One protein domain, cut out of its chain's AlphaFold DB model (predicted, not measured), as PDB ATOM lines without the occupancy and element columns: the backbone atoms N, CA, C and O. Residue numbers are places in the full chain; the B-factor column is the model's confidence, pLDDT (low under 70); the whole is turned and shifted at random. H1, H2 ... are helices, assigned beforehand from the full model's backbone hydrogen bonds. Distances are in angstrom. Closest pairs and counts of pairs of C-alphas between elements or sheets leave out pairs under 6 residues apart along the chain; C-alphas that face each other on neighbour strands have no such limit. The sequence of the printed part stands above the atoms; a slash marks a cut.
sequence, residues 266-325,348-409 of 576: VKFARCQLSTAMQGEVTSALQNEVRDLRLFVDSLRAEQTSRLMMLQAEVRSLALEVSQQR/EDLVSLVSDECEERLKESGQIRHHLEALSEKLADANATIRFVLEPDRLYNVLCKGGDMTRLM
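This is residues 266 to 325 and 348 to 409 of the 576 residues of the protein "Hypothetical protein" of Noctiluca scintillans (UniProt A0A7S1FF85). Two long helices, H1 and H2, run lengthwise in opposite directions as two thin rods with an empty gap between them, and a tail with the short helices H3 and H4 goes on from the far end of H2 back toward the start of H1. H1 makes nearly the whole length, and no helix touches another. The printed part has 122 residues with four named helices, in the order H1, H2, H3, H4, and no named strand; the class is all helix. The whole is extended, with a radius of gyration of the C-alphas of 27.3 A, and its outline is a rod with spans of 92 by 22 by 17 A.

H1, residues 266 to 325, is the longest helix, and its residues 271 to 325 stand free. H2, residues 348 to 389, is apart from H1: no C-alpha of the one comes within 8 A of the other. Residues 348 to 401 stand free too, of which 348 to 389 belong to H2. H3, residues 392 to 400, is close to H2 but not clearly touching, and the closest C-alphas are those of Val 389 and Leu 395, 7.7 A apart. H2 and H3 run the same way at a steep tilt of 39 degrees. H4, residues 405 to 408, is close to H3 but not clearly touching; the closest C-alphas, those of Leu 399 and Met 405, are 7.9 A apart. H4 is apart from H1 and from H2, and H1 is apart from H3. Every O i to N i+4 pair is within hydrogen-bond range in H1, H2 and H3; H4, with 4 residues, is too short for such a pair.

H1 has 60 residues and runs 88.0 A, from C-alpha 266 at (-72.060, 35.096, 36.487) to C-alpha 325 at (-5.233, -14.277, 65.527). H2 has 42 residues and runs 61.4 A, beginning at C-alpha 348 at (-19.420, -23.292, 57.456). H3 has 9 residues, 11.5 A from first to last C-alpha. H4 has 4 residues, 5.6 A long, and ends at C-alpha 408 at (-64.167, 38.960, 24.299).

The two C-alphas farthest apart are those of Arg 325 and Arg 407, at 91.7 A, while those of Val 266 and Met 409, the first and last printed, are 17.6 A apart. Residues 326 to 347 are not printed, and C-alphas 325 and 348 are 18.6 A apart across this cut. The links H2 to H3 and H3 to H4 are tight. The mean pLDDT of the printed part is 74.9; 22 residues are under 70, among them residues 398 to 409.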
ATOM      1  N   VAL A 266     -72.102  36.569  36.466       70.06
ATOM      2  CA  VAL A 266     -72.060  35.096  36.487       70.06
ATOM      3  C   VAL A 266     -70.759  34.555  35.878       70.06
ATOM      4  O   VAL A 266     -70.167  33.615  36.420       70.06
ATOM      5  N   LYS A 267     -70.254  35.162  34.797       69.25
ATOM      6  CA  LYS A 267     -68.951  34.803  34.204       69.25
ATOM      7  C   LYS A 267     -67.787  35.095  35.137       69.25
ATOM      8  O   LYS A 267     -66.917  34.240  35.304       69.25
ATOM      9  N   PHE A 268     -67.788  36.266  35.773       73.25
ATOM     10  CA  PHE A 268     -66.771  36.619  36.758       73.25
ATOM     11  C   PHE A 268     -66.775  35.628  37.928       73.25
ATOM     12  O   PHE A 268     -65.719  35.121  38.305       73.25
ATOM     13  N   ALA A 269     -67.958  35.257  38.429       70.69
ATOM     14  CA  ALA A 269     -68.100  34.259  39.485       70.69
ATOM     15  C   ALA A 269     -67.601  32.863  39.061       70.69
ATOM     16  O   ALA A 269     -66.902  32.208  39.834       70.69
ATOM     17  N   ARG A 270     -67.887  32.406  37.832       69.31
ATOM     18  CA  ARG A 270     -67.364  31.125  37.308       69.31
ATOM     19  C   ARG A 270     -65.847  31.128  37.133       69.31
ATOM     20  O   ARG A 270     -65.204  30.142  37.480       69.31
ATOM     21  N   CYS A 271     -65.278  32.217  36.620       72.62
ATOM     22  CA  CYS A 271     -63.832  32.350  36.442       72.62
ATOM     23  C   CYS A 271     -63.104  32.347  37.796       72.62
ATOM     24  O   CYS A 271     -62.134  31.610  37.985       72.62
ATOM     25  N   GLN A 272     -63.635  33.085  38.778       73.75
ATOM     26  CA  GLN A 272     -63.147  33.076  40.161       73.75
ATOM     27  C   GLN A 272     -63.224  31.675  40.784       73.75
ATOM     28  O   GLN A 272     -62.252  31.216  41.377       73.75
ATOM     29  N   LEU A 273     -64.340  30.957  40.599       71.56
ATOM     30  CA  LEU A 273     -64.508  29.601  41.128       71.56
ATOM     31  C   LEU A 273     -63.538  28.601  40.477       71.56
ATOM     32  O   LEU A 273     -62.926  27.805  41.181       71.56
ATOM     33  N   SER A 274     -63.354  28.668  39.153       76.81
ATOM     34  CA  SER A 274     -62.401  27.815  38.430       76.81
ATOM     35  C   SER A 274     -60.964  28.068  38.885       76.81
ATOM     36  O   SER A 274     -60.219  27.123  39.129       76.81
ATOM     37  N   THR A 275     -60.585  29.338  39.050       75.31
ATOM     38  CA  THR A 275     -59.243  29.724  39.514       75.31
ATOM     39  C   THR A 275     -59.014  29.272  40.958       75.31
ATOM     40  O   THR A 275     -57.952  28.740  41.280       75.31
ATOM     41  N   ALA A 276     -60.028  29.405  41.821       75.50
ATOM     42  CA  ALA A 276     -59.975  28.925  43.200       75.50
ATOM     43  C   ALA A 276     -59.841  27.395  43.275       75.50
ATOM     44  O   ALA A 276     -58.974  26.897  43.990       75.50
ATOM     45  N   MET A 277     -60.628  26.644  42.494       73.25
ATOM     46  CA  MET A 277     -60.524  25.181  42.437       73.25
ATOM     47  C   MET A 277     -59.172  24.717  41.894       73.25
ATOM     48  O   MET A 277     -58.595  23.766  42.414       73.25
ATOM     49  N   GLN A 278     -58.634  25.394  40.878       72.56
ATOM     50  CA  GLN A 278     -57.315  25.074  40.341       72.56
ATOM     51  C   GLN A 278     -56.209  25.347  41.374       72.56
ATOM     52  O   GLN A 278     -55.285  24.544  41.505       72.56
ATOM     53  N   GLY A 279     -56.330  26.418  42.165       81.12
ATOM     54  CA  GLY A 279     -55.445  26.694  43.302       81.12
ATOM     55  C   GLY A 279     -55.528  25.634  44.410       81.12
ATOM     56  O   GLY A 279     -54.503  25.164  44.903       81.12
ATOM     57  N   GLU A 280     -56.735  25.195  44.774       79.62
ATOM     58  CA  GLU A 280     -56.938  24.139  45.778       79.62
ATOM     59  C   GLU A 280     -56.383  22.785  45.302       79.62
ATOM     60  O   GLU A 280     -55.656  22.128  46.042       79.62
ATOM     61  N   VAL A 281     -56.629  22.390  44.048       74.38
ATOM     62  CA  VAL A 281     -56.101  21.129  43.492       74.38
ATOM     63  C   VAL A 281     -54.578  21.167  43.351       74.38
ATOM     64  O   VAL A 281     -53.908  20.203  43.715       74.38
ATOM     65  N   THR A 282     -54.006  22.272  42.864       73.81
ATOM     66  CA  THR A 282     -52.543  22.391  42.729       73.81
ATOM     67  C   THR A 282     -51.846  22.411  44.085       73.81
ATOM     68  O   THR A 282     -50.833  21.734  44.247       73.81
ATOM     69  N   SER A 283     -52.401  23.107  45.080       79.69
ATOM     70  CA  SER A 283     -51.853  23.096  46.442       79.69
ATOM     71  C   SER A 283     -51.984  21.724  47.116       79.69
ATOM     72  O   SER A 283     -51.038  21.286  47.769       79.69
ATOM     73  N   ALA A 284     -53.093  21.004  46.910       76.62
ATOM     74  CA  ALA A 284     -53.264  19.638  47.405       76.62
ATOM     75  C   ALA A 284     -52.235  18.675  46.790       76.62
ATOM     76  O   ALA A 284     -51.557  17.960  47.524       76.62
ATOM     77  N   LEU A 285     -52.046  18.723  45.467       73.38
ATOM     78  CA  LEU A 285     -51.058  17.896  44.772       73.38
ATOM     79  C   LEU A 285     -49.624  18.231  45.218       73.38
ATOM     80  O   LEU A 285     -48.813  17.339  45.442       73.38
ATOM     81  N   GLN A 286     -49.309  19.517  45.402       79.38
ATOM     82  CA  GLN A 286     -48.011  19.950  45.929       79.38
ATOM     83  C   GLN A 286     -47.767  19.462  47.361       79.38
ATOM     84  O   GLN A 286     -46.632  19.128  47.698       79.38
ATOM     85  N   ASN A 287     -48.803  19.425  48.204       84.12
ATOM     86  CA  ASN A 287     -48.699  18.877  49.555       84.12
ATOM     87  C   ASN A 287     -48.443  17.367  49.512       84.12
ATOM     88  O   ASN A 287     -47.521  16.906  50.171       84.12
ATOM     89  N   GLU A 288     -49.158  16.620  48.672       80.44
ATOM     90  CA  GLU A 288     -48.970  15.170  48.537       80.44
ATOM     91  C   GLU A 288     -47.582  14.812  47.974       80.44
ATOM     92  O   GLU A 288     -46.908  13.917  48.483       80.44
ATOM     93  N   VAL A 289     -47.087  15.571  46.987       75.31
ATOM     94  CA  VAL A 289     -45.705  15.440  46.487       75.31
ATOM     95  C   VAL A 289     -44.688  15.752  47.588       75.31
ATOM     96  O   VAL A 289     -43.670  15.067  47.696       75.31
ATOM     97  N   ARG A 290     -44.945  16.766  48.424       86.75
ATOM     98  CA  ARG A 290     -44.080  17.097  49.567       86.75
ATOM     99  C   ARG A 290     -44.058  15.969  50.597       86.75
ATOM    100  O   ARG A 290     -42.976  15.607  51.051       86.75
ATOM    101  N   ASP A 291     -45.209  15.394  50.920       83.12
ATOM    102  CA  ASP A 291     -45.325  14.299  51.884       83.12
ATOM    103  C   ASP A 291     -44.631  13.028  51.369       83.12
ATOM    104  O   ASP A 291     -43.883  12.388  52.108       83.12
ATOM    105  N   LEU A 292     -44.774  12.713  50.076       74.44
ATOM    106  CA  LEU A 292     -44.033  11.623  49.431       74.44
ATOM    107  C   LEU A 292     -42.516  11.856  49.460       74.44
ATOM    108  O   LEU A 292     -41.766  10.918  49.728       74.44
ATOM    109  N   ARG A 293     -42.049  13.094  49.233       77.69
ATOM    110  CA  ARG A 293     -40.622  13.445  49.355       77.69
ATOM    111  C   ARG A 293     -40.113  13.215  50.782       77.69
ATOM    112  O   ARG A 293     -39.104  12.539  50.955       77.69
ATOM    113  N   LEU A 294     -40.845  13.689  51.794       84.31
ATOM    114  CA  LEU A 294     -40.492  13.482  53.205       84.31
ATOM    115  C   LEU A 294     -40.462  11.995  53.587       84.31
ATOM    116  O   LEU A 294     -39.571  11.563  54.318       84.31
ATOM    117  N   PHE A 295     -41.398  11.198  53.072       82.56
ATOM    118  CA  PHE A 295     -41.423   9.753  53.292       82.56
ATOM    119  C   PHE A 295     -40.205   9.048  52.674       82.56
ATOM    120  O   PHE A 295     -39.560   8.231  53.333       82.56
ATOM    121  N   VAL A 296     -39.843   9.398  51.434       75.50
ATOM    122  CA  VAL A 296     -38.648   8.858  50.762       75.50
ATOM    123  C   VAL A 296     -37.370   9.244  51.511       75.50
ATOM    124  O   VAL A 296     -36.503   8.393  51.712       75.50
ATOM    125  N   ASP A 297     -37.261  10.490  51.974       79.56
ATOM    126  CA  ASP A 297     -36.113  10.943  52.765       79.56
ATOM    127  C   ASP A 297     -36.013  10.209  54.111       79.56
ATOM    128  O   ASP A 297     -34.912   9.830  54.521       79.56
ATOM    129  N   SER A 298     -37.145   9.931  54.765       85.88
ATOM    130  CA  SER A 298     -37.195   9.117  55.987       85.88
ATOM    131  C   SER A 298     -36.690   7.690  55.749       85.88
ATOM    132  O   SER A 298     -35.820   7.219  56.482       85.88
ATOM    133  N   LEU A 299     -37.176   7.013  54.701       78.44
ATOM    134  CA  LEU A 299     -36.712   5.666  54.336       78.44
ATOM    135  C   LEU A 299     -35.216   5.651  54.012       78.44
ATOM    136  O   LEU A 299     -34.484   4.743  54.405       78.44
ATOM    137  N   ARG A 300     -34.732   6.686  53.324       76.50
ATOM    138  CA  ARG A 300     -33.312   6.828  53.000       76.50
ATOM    139  C   ARG A 300     -32.461   7.012  54.254       76.50
ATOM    140  O   ARG A 300     -31.376   6.431  54.341       76.50
ATOM    141  N   ALA A 301     -32.926   7.803  55.217       80.94
ATOM    142  CA  ALA A 301     -32.248   7.984  56.497       80.94
ATOM    143  C   ALA A 301     -32.171   6.663  57.280       80.94
ATOM    144  O   ALA A 301     -31.100   6.317  57.784       80.94
ATOM    145  N   GLU A 302     -33.256   5.888  57.303       85.88
ATOM    146  CA  GLU A 302     -33.308   4.564  57.931       85.88
ATOM    147  C   GLU A 302     -32.333   3.574  57.275       85.88
ATOM    148  O   GLU A 302     -31.502   2.973  57.959       85.88
ATOM    149  N   GLN A 303     -32.341   3.473  55.941       74.75
ATOM    150  CA  GLN A 303     -31.397   2.626  55.202       74.75
ATOM    151  C   GLN A 303     -29.939   3.025  55.459       74.75
ATOM    152  O   GLN A 303     -29.074   2.166  55.640       74.75
ATOM    153  N   THR A 304     -29.654   4.328  55.507       76.38
ATOM    154  CA  THR A 304     -28.301   4.836  55.780       76.38
ATOM    155  C   THR A 304     -27.864   4.495  57.207       76.38
ATOM    156  O   THR A 304     -26.719   4.095  57.418       76.38
ATOM    157  N   SER A 305     -28.775   4.589  58.180       83.12
ATOM    158  CA  SER A 305     -28.527   4.191  59.568       83.12
ATOM    159  C   SER A 305     -28.253   2.688  59.692       83.12
ATOM    160  O   SER A 305     -27.250   2.304  60.296       83.12
ATOM    161  N   ARG A 306     -29.062   1.835  59.046       82.19
ATOM    162  CA  ARG A 306     -28.863   0.375  59.044       82.19
ATOM    163  C   ARG A 306     -27.535  -0.023  58.399       82.19
ATOM    164  O   ARG A 306     -26.830  -0.878  58.927       82.19
ATOM    165  N   LEU A 307     -27.143   0.642  57.310       74.88
ATOM    166  CA  LEU A 307     -25.854   0.411  56.654       74.88
ATOM    167  C   LEU A 307     -24.676   0.804  57.560       74.88
ATOM    168  O   LEU A 307     -23.696   0.065  57.636       74.88
ATOM    169  N   MET A 308     -24.780   1.920  58.290       76.31
ATOM    170  CA  MET A 308     -23.773   2.321  59.282       76.31
ATOM    171  C   MET A 308     -23.661   1.315  60.440       76.31
ATOM    172  O   MET A 308     -22.544   1.037  60.876       76.31
ATOM    173  N   MET A 309     -24.778   0.738  60.907       85.69
ATOM    174  CA  MET A 309     -24.747  -0.321  61.928       85.69
ATOM    175  C   MET A 309     -24.060  -1.590  61.417       85.69
ATOM    176  O   MET A 309     -23.126  -2.060  62.060       85.69
ATOM    177  N   LEU A 310     -24.430  -2.081  60.229       77.25
ATOM    178  CA  LEU A 310     -23.786  -3.253  59.622       77.25
ATOM    179  C   LEU A 310     -22.282  -3.030  59.405       77.25
ATOM    180  O   LEU A 310     -21.467  -3.906  59.678       77.25
ATOM    181  N   GLN A 311     -21.876  -1.832  58.973       76.44
ATOM    182  CA  GLN A 311     -20.454  -1.489  58.862       76.44
ATOM    183  C   GLN A 311     -19.735  -1.499  60.218       76.44
ATOM    184  O   GLN A 311     -18.566  -1.881  60.281       76.44
ATOM    185  N   ALA A 312     -20.397  -1.071  61.295       79.81
ATOM    186  CA  ALA A 312     -19.836  -1.129  62.639       79.81
ATOM    187  C   ALA A 312     -19.699  -2.578  63.137       79.81
ATOM    188  O   ALA A 312     -18.653  -2.924  63.684       79.81
ATOM    189  N   GLU A 313     -20.693  -3.433  62.883       83.25
ATOM    190  CA  GLU A 313     -20.651  -4.863  63.214       83.25
ATOM    191  C   GLU A 313     -19.539  -5.591  62.455       83.25
ATOM    192  O   GLU A 313     -18.726  -6.274  63.075       83.25
ATOM    193  N   VAL A 314     -19.411  -5.368  61.141       75.62
ATOM    194  CA  VAL A 314     -18.323  -5.948  60.333       75.62
ATOM    195  C   VAL A 314     -16.952  -5.512  60.854       75.62
ATOM    196  O   VAL A 314     -16.041  -6.332  60.956       75.62
ATOM    197  N   ARG A 315     -16.785  -4.236  61.234       79.94
ATOM    198  CA  ARG A 315     -15.536  -3.757  61.856       79.94
ATOM    199  C   ARG A 315     -15.285  -4.409  63.214       79.94
ATOM    200  O   ARG A 315     -14.138  -4.731  63.510       79.94
ATOM    201  N   SER A 316     -16.325  -4.605  64.022       86.19
ATOM    202  CA  SER A 316     -16.225  -5.284  65.316       86.19
ATOM    203  C   SER A 316     -15.781  -6.738  65.148       86.19
ATOM    204  O   SER A 316     -14.803  -7.148  65.767       86.19
ATOM    205  N   LEU A 317     -16.425  -7.483  64.245       80.00
ATOM    206  CA  LEU A 317     -16.063  -8.865  63.920       80.00
ATOM    207  C   LEU A 317     -14.646  -8.958  63.345       80.00
ATOM    208  O   LEU A 317     -13.872  -9.826  63.737       80.00
ATOM    209  N   ALA A 318     -14.255  -8.031  62.465       76.44
ATOM    210  CA  ALA A 318     -12.893  -7.979  61.935       76.44
ATOM    211  C   ALA A 318     -11.849  -7.743  63.044       76.44
ATOM    212  O   ALA A 318     -10.784  -8.366  63.034       76.44
ATOM    213  N   LEU A 319     -12.153  -6.878  64.019       83.12
ATOM    214  CA  LEU A 319     -11.300  -6.665  65.186       83.12
ATOM    215  C   LEU A 319     -11.231  -7.918  66.064       83.12
ATOM    216  O   LEU A 319     -10.134  -8.285  66.477       83.12
ATOM    217  N   GLU A 320     -12.347  -8.601  66.298       83.19
ATOM    218  CA  GLU A 320     -12.398  -9.833  67.089       83.19
ATOM    219  C   GLU A 320     -11.589 -10.965  66.439       83.19
ATOM    220  O   GLU A 320     -10.735 -11.565  67.091       83.19
ATOM    221  N   VAL A 321     -11.731 -11.171  65.125       74.12
ATOM    222  CA  VAL A 321     -10.908 -12.120  64.351       74.12
ATOM    223  C   VAL A 321      -9.425 -11.739  64.414       74.12
ATOM    224  O   VAL A 321      -8.558 -12.603  64.576       74.12
ATOM    225  N   SER A 322      -9.101 -10.442  64.333       73.69
ATOM    226  CA  SER A 322      -7.718  -9.969  64.465       73.69
ATOM    227  C   SER A 322      -7.144 -10.218  65.865       73.69
ATOM    228  O   SER A 322      -5.978 -10.591  65.997       73.69
ATOM    229  N   GLN A 323      -7.963 -10.069  66.910       80.31
ATOM    230  CA  GLN A 323      -7.574 -10.339  68.292       80.31
ATOM    231  C   GLN A 323      -7.369 -11.837  68.508       80.31
ATOM    232  O   GLN A 323      -6.323 -12.222  69.025       80.31
ATOM    233  N   GLN A 324      -8.280 -12.688  68.030       74.56
ATOM    234  CA  GLN A 324      -8.121 -14.146  68.088       74.56
ATOM    235  C   GLN A 324      -6.842 -14.608  67.377       74.56
ATOM    236  O   GLN A 324      -6.127 -15.468  67.890       74.56
ATOM    237  N   ARG A 325      -6.482 -13.981  66.247       71.81
ATOM    238  CA  ARG A 325      -5.233 -14.277  65.527       71.81
ATOM    239  C   ARG A 325      -3.972 -13.892  66.313       71.81
ATOM    240  O   ARG A 325      -2.943 -14.538  66.142       71.81
ATOM    241  N   GLU A 348     -17.975 -23.054  57.483       70.44
ATOM    242  CA  GLU A 348     -19.420 -23.292  57.456       70.44
ATOM    243  C   GLU A 348     -20.186 -22.090  58.017       70.44
ATOM    244  O   GLU A 348     -21.110 -21.615  57.355       70.44
ATOM    245  N   ASP A 349     -19.722 -21.504  59.124       73.31
ATOM    246  CA  ASP A 349     -20.309 -20.288  59.700       73.31
ATOM    247  C   ASP A 349     -20.241 -19.098  58.729       73.31
ATOM    248  O   ASP A 349     -21.229 -18.388  58.532       73.31
ATOM    249  N   LEU A 350     -19.100 -18.895  58.054       71.62
ATOM    250  CA  LEU A 350     -18.959 -17.825  57.062       71.62
ATOM    251  C   LEU A 350     -19.854 -18.058  55.836       71.62
ATOM    252  O   LEU A 350     -20.445 -17.111  55.315       71.62
ATOM    253  N   VAL A 351     -19.965 -19.303  55.364       71.19
ATOM    254  CA  VAL A 351     -20.848 -19.658  54.242       71.19
ATOM    255  C   VAL A 351     -22.319 -19.461  54.619       71.19
ATOM    256  O   VAL A 351     -23.079 -18.959  53.787       71.19
ATOM    257  N   SER A 352     -22.710 -19.796  55.853       82.25
ATOM    258  CA  SER A 352     -24.056 -19.531  56.374       82.25
ATOM    259  C   SER A 352     -24.330 -18.033  56.416       82.25
ATOM    260  O   SER A 352     -25.284 -17.580  55.793       82.25
ATOM    261  N   LEU A 353     -23.439 -17.246  57.029       79.75
ATOM    262  CA  LEU A 353     -23.588 -15.793  57.146       79.75
ATOM    263  C   LEU A 353     -23.734 -15.112  55.773       79.75
ATOM    264  O   LEU A 353     -24.598 -14.259  55.580       79.75
ATOM    265  N   VAL A 354     -22.903 -15.501  54.799       67.81
ATOM    266  CA  VAL A 354     -22.978 -14.965  53.429       67.81
ATOM    267  C   VAL A 354     -24.278 -15.381  52.741       67.81
ATOM    268  O   VAL A 354     -24.851 -14.583  51.997       67.81
ATOM    269  N   SER A 355     -24.754 -16.606  52.973       73.38
ATOM    270  CA  SER A 355     -26.018 -17.085  52.404       73.38
ATOM    271  C   SER A 355     -27.218 -16.339  52.989       73.38
ATOM    272  O   SER A 355     -28.074 -15.896  52.224       73.38
ATOM    273  N   ASP A 356     -27.233 -16.121  54.304       80.12
ATOM    274  CA  ASP A 356     -28.298 -15.406  55.010       80.12
ATOM    275  C   ASP A 356     -28.377 -13.936  54.567       80.12
ATOM    276  O   ASP A 356     -29.455 -13.445  54.228       80.12
ATOM    277  N   GLU A 357     -27.234 -13.244  54.456       78.50
ATOM    278  CA  GLU A 357     -27.181 -11.875  53.919       78.50
ATOM    279  C   GLU A 357     -27.658 -11.840  52.456       78.50
ATOM    280  O   GLU A 357     -28.411 -10.944  52.070       78.50
ATOM    281  N   CYS A 358     -27.282 -12.819  51.621       67.94
ATOM    282  CA  CYS A 358     -27.788 -12.895  50.247       67.94
ATOM    283  C   CYS A 358     -29.313 -13.072  50.205       67.94
ATOM    284  O   CYS A 358     -29.977 -12.466  49.357       67.94
ATOM    285  N   GLU A 359     -29.880 -13.874  51.107       81.31
ATOM    286  CA  GLU A 359     -31.324 -14.082  51.205       81.31
ATOM    287  C   GLU A 359     -32.052 -12.815  51.681       81.31
ATOM    288  O   GLU A 359     -33.058 -12.425  51.078       81.31
ATOM    289  N   GLU A 360     -31.531 -12.118  52.700       81.25
ATOM    290  CA  GLU A 360     -32.050 -10.815  53.141       81.25
ATOM    291  C   GLU A 360     -32.035  -9.792  51.996       81.25
ATOM    292  O   GLU A 360     -33.042  -9.126  51.739       81.25
ATOM    293  N   ARG A 361     -30.938  -9.718  51.229       70.44
ATOM    294  CA  ARG A 361     -30.821  -8.820  50.066       70.44
ATOM    295  C   ARG A 361     -31.804  -9.158  48.955       70.44
ATOM    296  O   ARG A 361     -32.357  -8.258  48.319       70.44
ATOM    297  N   LEU A 362     -32.051 -10.444  48.716       73.69
ATOM    298  CA  LEU A 362     -33.067 -10.904  47.770       73.69
ATOM    299  C   LEU A 362     -34.480 -10.506  48.219       73.69
ATOM    300  O   LEU A 362     -35.272 -10.060  47.382       73.69
ATOM    301  N   LYS A 363     -34.784 -10.603  49.521       85.19
ATOM    302  CA  LYS A 363     -36.059 -10.149  50.104       85.19
ATOM    303  C   LYS A 363     -36.228  -8.633  49.982       85.19
ATOM    304  O   LYS A 363     -37.262  -8.189  49.483       85.19
ATOM    305  N   GLU A 364     -35.209  -7.852  50.340       79.50
ATOM    306  CA  GLU A 364     -35.195  -6.387  50.190       79.50
ATOM    307  C   GLU A 364     -35.417  -5.984  48.721       79.50
ATOM    308  O   GLU A 364     -36.282  -5.167  48.404       79.50
ATOM    309  N   SER A 365     -34.712  -6.632  47.788       69.81
ATOM    310  CA  SER A 365     -34.893  -6.415  46.347       69.81
ATOM    311  C   SER A 365     -36.308  -6.771  45.862       69.81
ATOM    312  O   SER A 365     -36.856  -6.109  44.977       69.81
ATOM    313  N   GLY A 366     -36.929  -7.809  46.432       79.94
ATOM    314  CA  GLY A 366     -38.338  -8.141  46.204       79.94
ATOM    315  C   GLY A 366     -39.287  -7.026  46.652       79.94
ATOM    316  O   GLY A 366     -40.133  -6.595  45.871       79.94
ATOM    317  N   GLN A 367     -39.099  -6.502  47.865       82.44
ATOM    318  CA  GLN A 367     -39.913  -5.409  48.414       82.44
ATOM    319  C   GLN A 367     -39.780  -4.120  47.596       82.44
ATOM    320  O   GLN A 367     -40.783  -3.486  47.271       82.44
ATOM    321  N   ILE A 368     -38.556  -3.760  47.194       72.25
ATOM    322  CA  ILE A 368     -38.310  -2.586  46.344       72.25
ATOM    323  C   ILE A 368     -39.042  -2.724  45.004       72.25
ATOM    324  O   ILE A 368     -39.659  -1.764  44.544       72.25
ATOM    325  N   ARG A 369     -39.023  -3.913  44.382       73.56
ATOM    326  CA  ARG A 369     -39.761  -4.161  43.131       73.56
ATOM    327  C   ARG A 369     -41.266  -3.979  43.308       73.56
ATOM    328  O   ARG A 369     -41.860  -3.258  42.514       73.56
ATOM    329  N   HIS A 370     -41.850  -4.529  44.369       82.81
ATOM    330  CA  HIS A 370     -43.272  -4.326  44.656       82.81
ATOM    331  C   HIS A 370     -43.628  -2.857  44.914       82.81
ATOM    332  O   HIS A 370     -44.652  -2.381  44.428       82.81
ATOM    333  N   HIS A 371     -42.777  -2.097  45.611       76.56
ATOM    334  CA  HIS A 371     -42.997  -0.659  45.781       76.56
ATOM    335  C   HIS A 371     -42.917   0.111  44.459       76.56
ATOM    336  O   HIS A 371     -43.729   1.006  44.229       76.56
ATOM    337  N   LEU A 372     -41.979  -0.239  43.574       70.62
ATOM    338  CA  LEU A 372     -41.881   0.364  42.243       70.62
ATOM    339  C   LEU A 372     -43.090   0.024  41.363       70.62
ATOM    340  O   LEU A 372     -43.573   0.898  40.646       70.62
ATOM    341  N   GLU A 373     -43.604  -1.204  41.437       81.19
ATOM    342  CA  GLU A 373     -44.835  -1.617  40.751       81.19
ATOM    343  C   GLU A 373     -46.052  -0.830  41.260       81.19
ATOM    344  O   GLU A 373     -46.782  -0.254  40.457       81.19
ATOM    345  N   ALA A 374     -46.212  -0.701  42.581       83.81
ATOM    346  CA  ALA A 374     -47.299   0.076  43.179       83.81
ATOM    347  C   ALA A 374     -47.218   1.575  42.832       83.81
ATOM    348  O   ALA A 374     -48.234   2.219  42.570       83.81
ATOM    349  N   LEU A 375     -46.014   2.157  42.806       74.69
ATOM    350  CA  LEU A 375     -45.816   3.543  42.362       74.69
ATOM    351  C   LEU A 375     -46.098   3.708  40.865       74.69
ATOM    352  O   LEU A 375     -46.687   4.709  40.465       74.69
ATOM    353  N   SER A 376     -45.711   2.729  40.045       79.62
ATOM    354  CA  SER A 376     -46.028   2.684  38.616       79.62
ATOM    355  C   SER A 376     -47.540   2.659  38.374       79.62
ATOM    356  O   SER A 376     -48.025   3.381  37.506       79.62
ATOM    357  N   GLU A 377     -48.287   1.867  39.145       84.31
ATOM    358  CA  GLU A 377     -49.750   1.801  39.079       84.31
ATOM    359  C   GLU A 377     -50.393   3.139  39.474       84.31
ATOM    360  O   GLU A 377     -51.151   3.707  38.691       84.31
ATOM    361  N   LYS A 378     -49.984   3.732  40.605       81.69
ATOM    362  CA  LYS A 378     -50.451   5.070  41.018       81.69
ATOM    363  C   LYS A 378     -50.159   6.148  39.972       81.69
ATOM    364  O   LYS A 378     -50.983   7.031  39.740       81.69
ATOM    365  N   LEU A 379     -48.993   6.088  39.327       72.56
ATOM    366  CA  LEU A 379     -48.632   7.007  38.246       72.56
ATOM    367  C   LEU A 379     -49.516   6.787  37.007       72.56
ATOM    368  O   LEU A 379     -49.898   7.752  36.345       72.56
ATOM    369  N   ALA A 380     -49.846   5.534  36.684       78.75
ATOM    370  CA  ALA A 380     -50.759   5.207  35.596       78.75
ATOM    371  C   ALA A 380     -52.173   5.752  35.865       78.75
ATOM    372  O   ALA A 380     -52.749   6.372  34.971       78.75
ATOM    373  N   ASP A 381     -52.676   5.625  37.094       81.50
ATOM    374  CA  ASP A 381     -53.977   6.161  37.516       81.50
ATOM    375  C   ASP A 381     -54.016   7.694  37.500       81.50
ATOM    376  O   ASP A 381     -54.967   8.303  36.995       81.50
ATOM    377  N   ALA A 382     -52.958   8.346  37.992       73.38
ATOM    378  CA  ALA A 382     -52.822   9.798  37.922       73.38
ATOM    379  C   ALA A 382     -52.798  10.281  36.462       73.38
ATOM    380  O   ALA A 382     -53.519  11.212  36.100       73.38
ATOM    381  N   ASN A 383     -52.043   9.602  35.592       72.44
ATOM    382  CA  ASN A 383     -52.003   9.904  34.162       72.44
ATOM    383  C   ASN A 383     -53.355   9.671  33.475       72.44
ATOM    384  O   ASN A 383     -53.749  10.469  32.624       72.44
ATOM    385  N   ALA A 384     -54.081   8.610  33.835       78.81
ATOM    386  CA  ALA A 384     -55.429   8.363  33.335       78.81
ATOM    387  C   ALA A 384     -56.391   9.483  33.760       78.81
ATOM    388  O   ALA A 384     -57.154   9.981  32.935       78.81
ATOM    389  N   THR A 385     -56.288   9.946  35.008       75.88
ATOM    390  CA  THR A 385     -57.086  11.063  35.537       75.88
ATOM    391  C   THR A 385     -56.774  12.373  34.812       75.88
ATOM    392  O   THR A 385     -57.691  13.081  34.398       75.88
ATOM    393  N   ILE A 386     -55.494  12.682  34.588       70.94
ATOM    394  CA  ILE A 386     -55.075  13.867  33.826       70.94
ATOM    395  C   ILE A 386     -55.615  13.798  32.395       70.94
ATOM    396  O   ILE A 386     -56.219  14.760  31.929       70.94
ATOM    397  N   ARG A 387     -55.468  12.655  31.710       75.12
ATOM    398  CA  ARG A 387     -56.018  12.463  30.357       75.12
ATOM    399  C   ARG A 387     -57.532  12.628  30.318       75.12
ATOM    400  O   ARG A 387     -58.038  13.239  29.388       75.12
ATOM    401  N   PHE A 388     -58.236  12.121  31.324       78.06
ATOM    402  CA  PHE A 388     -59.683  12.256  31.443       78.06
ATOM    403  C   PHE A 388     -60.125  13.714  31.647       78.06
ATOM    404  O   PHE A 388     -61.120  14.146  31.073       78.06
ATOM    405  N   VAL A 389     -59.388  14.500  32.437       69.81
ATOM    406  CA  VAL A 389     -59.666  15.939  32.621       69.81
ATOM    407  C   VAL A 389     -59.332  16.738  31.358       69.81
ATOM    408  O   VAL A 389     -60.057  17.669  31.013       69.81
ATOM    409  N   LEU A 390     -58.261  16.361  30.657       67.56
ATOM    410  CA  LEU A 390     -57.807  16.993  29.416       67.56
ATOM    411  C   LEU A 390     -58.513  16.458  28.162       67.56
ATOM    412  O   LEU A 390     -58.127  16.807  27.046       67.56
ATOM    413  N   GLU A 391     -59.532  15.612  28.320       81.56
ATOM    414  CA  GLU A 391     -60.247  15.028  27.196       81.56
ATOM    415  C   GLU A 391     -60.926  16.150  26.380       81.56
ATOM    416  O   GLU A 391     -61.685  16.949  26.951       81.56
ATOM    417  N   PRO A 392     -60.662  16.250  25.059       69.56
ATOM    418  CA  PRO A 392     -61.085  17.384  24.239       69.56
ATOM    419  C   PRO A 392     -62.583  17.657  24.316       69.56
ATOM    420  O   PRO A 392     -62.984  18.811  24.402       69.56
ATOM    421  N   ASP A 393     -63.405  16.609  24.376       74.56
ATOM    422  CA  ASP A 393     -64.862  16.725  24.427       74.56
ATOM    423  C   ASP A 393     -65.358  17.316  25.752       74.56
ATOM    424  O   ASP A 393     -66.379  18.009  25.798       74.56
ATOM    425  N   ARG A 394     -64.640  17.089  26.855       71.00
ATOM    426  CA  ARG A 394     -64.977  17.658  28.166       71.00
ATOM    427  C   ARG A 394     -64.545  19.110  28.257       71.00
ATOM    428  O   ARG A 394     -65.343  19.942  28.688       71.00
ATOM    429  N   LEU A 395     -63.340  19.422  27.785       67.12
ATOM    430  CA  LEU A 395     -62.874  20.800  27.636       67.12
ATOM    431  C   LEU A 395     -63.789  21.593  26.695       67.12
ATOM    432  O   LEU A 395     -64.207  22.692  27.048       67.12
ATOM    433  N   TYR A 396     -64.186  21.007  25.563       65.69
ATOM    434  CA  TYR A 396     -65.153  21.571  24.621       65.69
ATOM    435  C   TYR A 396     -66.494  21.833  25.305       65.69
ATOM    436  O   TYR A 396     -67.015  22.936  25.234       65.69
ATOM    437  N   ASN A 397     -67.038  20.868  26.050       70.38
ATOM    438  CA  ASN A 397     -68.300  21.056  26.769       70.38
ATOM    439  C   ASN A 397     -68.227  22.129  27.867       70.38
ATOM    440  O   ASN A 397     -69.218  22.822  28.100       70.38
ATOM    441  N   VAL A 398     -67.087  22.283  28.546       68.06
ATOM    442  CA  VAL A 398     -66.879  23.341  29.549       68.06
ATOM    443  C   VAL A 398     -66.739  24.711  28.877       68.06
ATOM    444  O   VAL A 398     -67.376  25.668  29.316       68.06
ATOM    445  N   LEU A 399     -65.971  24.798  27.789       61.97
ATOM    446  CA  LEU A 399     -65.728  26.035  27.043       61.97
ATOM    447  C   LEU A 399     -66.970  26.492  26.258       61.97
ATOM    448  O   LEU A 399     -67.336  27.663  26.322       61.97
ATOM    449  N   CYS A 400     -67.680  25.584  25.587       63.72
ATOM    450  CA  CYS A 400     -68.870  25.892  24.787       63.72
ATOM    451  C   CYS A 400     -70.122  26.175  25.628       63.72
ATOM    452  O   CYS A 400     -70.998  26.909  25.175       63.72
ATOM    453  N   LYS A 401     -70.215  25.669  26.867       64.56
ATOM    454  CA  LYS A 401     -71.275  26.084  27.811       64.56
ATOM    455  C   LYS A 401     -71.053  27.491  28.384       64.56
ATOM    456  O   LYS A 401     -71.950  28.021  29.043       64.56
ATOM    457  N   GLY A 402     -69.896  28.106  28.141       57.19
ATOM    458  CA  GLY A 402     -69.643  29.532  28.348       57.19
ATOM    459  C   GLY A 402     -69.801  30.307  27.039       57.19
ATOM    460  O   GLY A 402     -68.814  30.824  26.526       57.19
ATOM    461  N   GLY A 403     -71.020  30.363  26.491       52.50
ATOM    462  CA  GLY A 403     -71.355  30.793  25.118       52.50
ATOM    463  C   GLY A 403     -70.936  32.199  24.648       52.50
ATOM    464  O   GLY A 403     -71.292  32.582  23.543       52.50
ATOM    465  N   ASP A 404     -70.148  32.945  25.420       57.12
ATOM    466  CA  ASP A 404     -69.750  34.326  25.116       57.12
ATOM    467  C   ASP A 404     -68.238  34.589  25.159       57.12
ATOM    468  O   ASP A 404     -67.797  35.712  24.910       57.12
ATOM    469  N   MET A 405     -67.414  33.577  25.448       55.12
ATOM    470  CA  MET A 405     -65.947  33.725  25.436       55.12
ATOM    471  C   MET A 405     -65.409  34.120  24.049       55.12
ATOM    472  O   MET A 405     -64.419  34.842  23.942       55.12
ATOM    473  N   THR A 406     -66.097  33.722  22.979       57.06
ATOM    474  CA  THR A 406     -65.721  34.014  21.589       57.06
ATOM    475  C   THR A 406     -65.830  35.495  21.219       57.06
ATOM    476  O   THR A 406     -65.216  35.911  20.244       57.06
ATOM    477  N   ARG A 407     -66.591  36.309  21.970       58.00
ATOM    478  CA  ARG A 407     -66.750  37.751  21.690       58.00
ATOM    479  C   ARG A 407     -65.720  38.644  22.391       58.00
ATOM    480  O   ARG A 407     -65.528  39.773  21.955       58.00
ATOM    481  N   LEU A 408     -65.064  38.160  23.449       54.41
ATOM    482  CA  LEU A 408     -64.167  38.960  24.299       54.41
ATOM    483  C   LEU A 408     -62.672  38.807  23.969       54.41
ATOM    484  O   LEU A 408     -61.888  39.670  24.346       54.41
ATOM    485  N   MET A 409     -62.271  37.748  23.261       52.59
ATOM    486  CA  MET A 409     -60.853  37.378  23.088       52.59
ATOM    487  C   MET A 409     -60.184  37.896  21.800       52.59
ATOM    488  O   MET A 409     -59.028  37.573  21.544       52.59
TER     489      MET A 409